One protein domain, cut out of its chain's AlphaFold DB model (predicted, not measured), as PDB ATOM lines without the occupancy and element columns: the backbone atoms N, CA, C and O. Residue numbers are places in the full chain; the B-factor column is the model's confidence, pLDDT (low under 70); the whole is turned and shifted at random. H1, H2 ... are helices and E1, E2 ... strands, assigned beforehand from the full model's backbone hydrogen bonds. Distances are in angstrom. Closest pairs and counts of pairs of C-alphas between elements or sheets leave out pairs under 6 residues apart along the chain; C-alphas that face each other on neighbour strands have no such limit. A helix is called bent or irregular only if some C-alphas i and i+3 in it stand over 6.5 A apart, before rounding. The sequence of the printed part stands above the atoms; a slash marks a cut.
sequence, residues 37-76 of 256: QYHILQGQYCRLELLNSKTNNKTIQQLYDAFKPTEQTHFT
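Overview. This is residues 37 to 76 of the 256 residues of the protein "Hypothetical protein" of Rotaria sp. Silwood1 (UniProt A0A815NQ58). A small two-stranded hairpin, E1 and E2, and one longer, kinked helix, H1, make the two arms of an open V, with the link between E2 and H1 at its corner. The two arms do not fold together into one core, and the outer part of H1, residues 68 to 74, sticks out beyond the kink. The printed part has 40 residues, with two named strands and then one named helix along the chain; the sheet has the order E1 - E2, antiparallel, and the class is mixed, helices and strands. The whole is loose, with a radius of gyration of the C-alphas of 12.8 A, and flat, spanning 35 by 26 by 14 A.

Along the chain. Strand E1 is residues 40 to 42, beginning at C-alpha 40 at (190.122, 214.085, 122.858). Strand E2 is residues 47 to 49. Helix H1 is residues 57 to 74 and measures 21.5 A from C-alpha 57 at (200.074, 201.357, 113.919) to C-alpha 74 at (214.545, 217.161, 116.188). H1 is irregular, with C-alphas 69 and 72 8.5 A apart.

Arrangement. E1 and E2 form a hairpin with a tight link of 4 residues, their directions at 171 degrees. C-alphas 42 and 47 face each other at 4.6 A. N 41 and O 48 are within hydrogen-bond range at 2.8 A, as are N 48 and O 41 at 2.8 A. A short link of 7 residues joins E2 to H1. E1 and H1 are apart. H1 has a kink of 63 degrees near residue 68, and 10 of its 14 O i to N i+4 pairs are within hydrogen-bond range.

Size, cuts and confidence. The two C-alphas farthest apart, those of Gln 37 and Gln 72, are 35.6 A from each other. The printed part has no cut and no long link. Residues 42 to 47 and 53 to 58 stand free. The mean pLDDT of the printed part is 91.8, and no printed residue is under 70.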
ATOM      1  N   GLN A  37     186.588 212.362 128.760       88.81
ATOM      2  CA  GLN A  37     186.696 213.711 128.198       88.81
ATOM      3  C   GLN A  37     188.141 214.092 127.840       88.81
ATOM      4  O   GLN A  37     188.350 214.939 126.981       88.81
ATOM      5  N   TYR A  38     189.146 213.462 128.464       87.31
ATOM      6  CA  TYR A  38     190.558 213.710 128.160       87.31
ATOM      7  C   TYR A  38     191.098 212.830 127.024       87.31
ATOM      8  O   TYR A  38     192.264 212.961 126.661       87.31
ATOM      9  N   HIS A  39     190.282 211.947 126.433       91.44
ATOM     10  CA  HIS A  39     190.708 211.163 125.267       91.44
ATOM     11  C   HIS A  39     190.859 212.029 124.016       91.44
ATOM     12  O   HIS A  39     191.686 211.728 123.153       91.44
ATOM     13  N   ILE A  40     190.055 213.090 123.921       93.12
ATOM     14  CA  ILE A  40     190.122 214.085 122.858       93.12
ATOM     15  C   ILE A  40     190.012 215.463 123.500       93.12
ATOM     16  O   ILE A  40     188.958 215.829 124.013       93.12
ATOM     17  N   LEU A  41     191.081 216.247 123.415       93.25
ATOM     18  CA  LEU A  41     191.082 217.645 123.829       93.25
ATOM     19  C   LEU A  41     191.053 218.532 122.595       93.25
ATOM     20  O   LEU A  41     192.000 218.559 121.809       93.25
ATOM     21  N   GLN A  42     189.947 219.248 122.421       96.75
ATOM     22  CA  GLN A  42     189.739 220.145 121.293       96.75
ATOM     23  C   GLN A  42     190.075 221.581 121.702       96.75
ATOM     24  O   GLN A  42     189.375 222.186 122.511       96.75
ATOM     25  N   GLY A  43     191.143 222.126 121.126       95.88
ATOM     26  CA  GLY A  43     191.457 223.549 121.175       95.88
ATOM     27  C   GLY A  43     190.933 224.288 119.943       95.88
ATOM     28  O   GLY A  43     190.382 223.692 119.015       95.88
ATOM     29  N   GLN A  44     191.154 225.604 119.913       97.31
ATOM     30  CA  GLN A  44     190.788 226.450 118.771       97.31
ATOM     31  C   GLN A  44     191.587 226.105 117.501       97.31
ATOM     32  O   GLN A  44     191.043 226.166 116.403       97.31
ATOM     33  N   TYR A  45     192.864 225.733 117.653       97.31
ATOM     34  CA  TYR A  45     193.792 225.514 116.532       97.31
ATOM     35  C   TYR A  45     194.323 224.085 116.426       97.31
ATOM     36  O   TYR A  45     194.958 223.733 115.435       97.31
ATOM     37  N   CYS A  46     194.105 223.259 117.444       95.56
ATOM     38  CA  CYS A  46     194.621 221.902 117.476       95.56
ATOM     39  C   CYS A  46     193.661 220.964 118.197       95.56
ATOM     40  O   CYS A  46     192.808 221.378 118.983       95.56
ATOM     41  N   ARG A  47     193.831 219.678 117.913       95.62
ATOM     42  CA  ARG A  47     193.152 218.579 118.582       95.62
ATOM     43  C   ARG A  47     194.228 217.654 119.123       95.62
ATOM     44  O   ARG A  47     195.104 217.237 118.370       95.62
ATOM     45  N   LEU A  48     194.177 217.366 120.417       93.88
ATOM     46  CA  LEU A  48     195.038 216.374 121.048       93.88
ATOM     47  C   LEU A  48     194.226 215.102 121.227       93.88
ATOM     48  O   LEU A  48     193.135 215.128 121.793       93.88
ATOM     49  N   GLU A  49     194.760 213.999 120.730       92.81
ATOM     50  CA  GLU A  49     194.153 212.681 120.854       92.81
ATOM     51  C   GLU A  49     195.071 211.782 121.671       92.81
ATOM     52  O   GLU A  49     196.300 211.885 121.587       92.81
ATOM     53  N   LEU A  50     194.479 210.884 122.453       92.12
ATOM     54  CA  LEU A  50     195.244 209.886 123.179       92.12
ATOM     55  C   LEU A  50     196.003 208.980 122.199       92.12
ATOM     56  O   LEU A  50     195.402 208.227 121.427       92.12
ATOM     57  N   LEU A  51     197.335 209.007 122.269       90.50
ATOM     58  CA  LEU A  51     198.170 208.118 121.472       90.50
ATOM     59  C   LEU A  51     198.097 206.694 122.032       90.50
ATOM     60  O   LEU A  51     198.683 206.384 123.068       90.50
ATOM     61  N   ASN A  52     197.405 205.809 121.318       87.44
ATOM     62  CA  ASN A  52     197.392 204.385 121.625       87.44
ATOM     63  C   ASN A  52     198.397 203.641 120.736       87.44
ATOM     64  O   ASN A  52     198.091 203.247 119.608       87.44
ATOM     65  N   SER A  53     199.603 203.435 121.268       81.25
ATOM     66  CA  SER A  53     200.686 202.743 120.564       81.25
ATOM     67  C   SER A  53     200.401 201.262 120.283       81.25
ATOM     68  O   SER A  53     201.067 200.668 119.445       81.25
ATOM     69  N   LYS A  54     199.412 200.653 120.951       79.94
ATOM     70  CA  LYS A  54     199.061 199.238 120.752       79.94
ATOM     71  C   LYS A  54     198.052 199.025 119.631       79.94
ATOM     72  O   LYS A  54     198.024 197.952 119.041       79.94
ATOM     73  N   THR A  55     197.197 200.010 119.359       73.38
ATOM     74  CA  THR A  55     196.062 199.829 118.439       73.38
ATOM     75  C   THR A  55     196.168 200.652 117.164       73.38
ATOM     76  O   THR A  55     195.447 200.369 116.211       73.38
ATOM     77  N   ASN A  56     197.057 201.649 117.106       84.69
ATOM     78  CA  ASN A  56     197.087 202.601 116.000       84.69
ATOM     79  C   ASN A  56     198.442 202.645 115.275       84.69
ATOM     80  O   ASN A  56     199.097 203.685 115.191       84.69
ATOM     81  N   ASN A  57     198.834 201.504 114.698       87.19
ATOM     82  CA  ASN A  57     200.074 201.357 113.919       87.19
ATOM     83  C   ASN A  57     200.197 202.391 112.793       87.19
ATOM     84  O   ASN A  57     201.291 202.880 112.523       87.19
ATOM     85  N   LYS A  58     199.076 202.770 112.168       90.31
ATOM     86  CA  LYS A  58     199.052 203.799 111.122       90.31
ATOM     87  C   LYS A  58     199.508 205.156 111.658       90.31
ATOM     88  O   LYS A  58     200.347 205.792 111.034       90.31
ATOM     89  N   THR A  59     198.991 205.579 112.810       89.38
ATOM     90  CA  THR A  59     199.373 206.864 113.417       89.38
ATOM     91  C   THR A  59     200.827 206.847 113.873       89.38
ATOM     92  O   THR A  59     201.545 207.815 113.655       89.38
ATOM     93  N   ILE A  60     201.301 205.729 114.433       90.69
ATOM     94  CA  ILE A  60     202.717 205.566 114.800       90.69
ATOM     95  C   ILE A  60     203.612 205.691 113.566       90.69
ATOM     96  O   ILE A  60     204.621 206.390 113.613       90.69
ATOM     97  N   GLN A  61     203.236 205.043 112.459       90.81
ATOM     98  CA  GLN A  61     203.974 205.128 111.203       90.81
ATOM     99  C   GLN A  61     203.990 206.562 110.667       90.81
ATOM    100  O   GLN A  61     205.050 207.069 110.329       90.81
ATOM    101  N   GLN A  62     202.845 207.250 110.675       93.50
ATOM    102  CA  GLN A  62     202.753 208.648 110.245       93.50
ATOM    103  C   GLN A  62     203.615 209.583 111.101       93.50
ATOM    104  O   GLN A  62     204.277 210.462 110.556       93.50
ATOM    105  N   LEU A  63     203.642 209.386 112.423       93.31
ATOM    106  CA  LEU A  63     204.528 210.135 113.315       93.31
ATOM    107  C   LEU A  63     205.995 209.849 112.989       93.31
ATOM    108  O   LEU A  63     206.778 210.781 112.839       93.31
ATOM    109  N   TYR A  64     206.369 208.578 112.827       93.69
ATOM    110  CA  TYR A  64     207.728 208.202 112.443       93.69
ATOM    111  C   TYR A  64     208.150 208.871 111.124       93.69
ATOM    112  O   TYR A  64     209.195 209.518 111.072       93.69
ATOM    113  N   ASP A  65     207.309 208.785 110.093       95.00
ATOM    114  CA  ASP A  65     207.577 209.356 108.771       95.00
ATOM    115  C   ASP A  65     207.670 210.888 108.804       95.00
ATOM    116  O   ASP A  65     208.487 211.465 108.089       95.00
ATOM    117  N   ALA A  66     206.895 211.557 109.665       95.25
ATOM    118  CA  ALA A  66     206.937 213.011 109.818       95.25
ATOM    119  C   ALA A  66     208.280 213.514 110.378       95.25
ATOM    120  O   ALA A  66     208.777 214.555 109.949       95.25
ATOM    121  N   PHE A  67     208.887 212.775 111.311       94.06
ATOM    122  CA  PHE A  67     210.152 213.174 111.940       94.06
ATOM    123  C   PHE A  67     211.392 212.634 111.219       94.06
ATOM    124  O   PHE A  67     212.472 213.212 111.356       94.06
ATOM    125  N   LYS A  68     211.265 211.558 110.430       94.00
ATOM    126  CA  LYS A  68     212.415 210.871 109.825       94.00
ATOM    127  C   LYS A  68     213.323 211.766 108.963       94.00
ATOM    128  O   LYS A  68     214.539 211.670 109.132       94.00
ATOM    129  N   PRO A  69     212.812 212.666 108.096       95.50
ATOM    130  CA  PRO A  69     213.660 213.501 107.237       95.50
ATOM    131  C   PRO A  69     214.560 214.486 107.996       95.50
ATOM    132  O   PRO A  69     215.509 215.021 107.433       95.50
ATOM    133  N   THR A  70     214.244 214.765 109.261       95.00
ATOM    134  CA  THR A  70     214.857 215.834 110.063       95.00
ATOM    135  C   THR A  70     215.227 215.343 111.465       95.00
ATOM    136  O   THR A  70     215.329 216.131 112.406       95.00
ATOM    137  N   GLU A  71     215.429 214.031 111.620       92.69
ATOM    138  CA  GLU A  71     215.600 213.394 112.927       92.69
ATOM    139  C   GLU A  71     216.804 213.952 113.695       92.69
ATOM    140  O   GLU A  71     216.704 214.226 114.888       92.69
ATOM    141  N   GLN A  72     217.915 214.228 113.006       91.31
ATOM    142  CA  GLN A  72     219.120 214.744 113.651       91.31
ATOM    143  C   GLN A  72     218.853 216.067 114.385       91.31
ATOM    144  O   GLN A  72     219.289 216.243 115.520       91.31
ATOM    145  N   THR A  73     218.089 216.968 113.764       95.38
ATOM    146  CA  THR A  73     217.728 218.266 114.347       95.38
ATOM    147  C   THR A  73     216.692 218.110 115.456       95.38
ATOM    148  O   THR A  73     216.853 218.679 116.533       95.38
ATOM    149  N   HIS A  74     215.643 217.313 115.228       94.12
ATOM    150  CA  HIS A  74     214.545 217.161 116.188       94.12
ATOM    151  C   HIS A  74     214.962 216.474 117.493       94.12
ATOM    152  O   HIS A  74     214.429 216.810 118.549       94.12
ATOM    153  N   PHE A  75     215.926 215.551 117.442       94.88
ATOM    154  CA  PHE A  75     216.380 214.804 118.617       94.88
ATOM    155  C   PHE A  75     217.654 215.371 119.259       94.88
ATOM    156  O   PHE A  75     218.134 214.804 120.232       94.88
ATOM    157  N   THR A  76     218.185 216.508 118.788       96.69
ATOM    158  CA  THR A  76     219.438 217.092 119.321       96.69
ATOM    159  C   THR A  76     219.392 217.339 120.837       96.69
ATOM    160  O   THR A  76     220.408 217.194 121.513       96.69
TER     161      THR A  76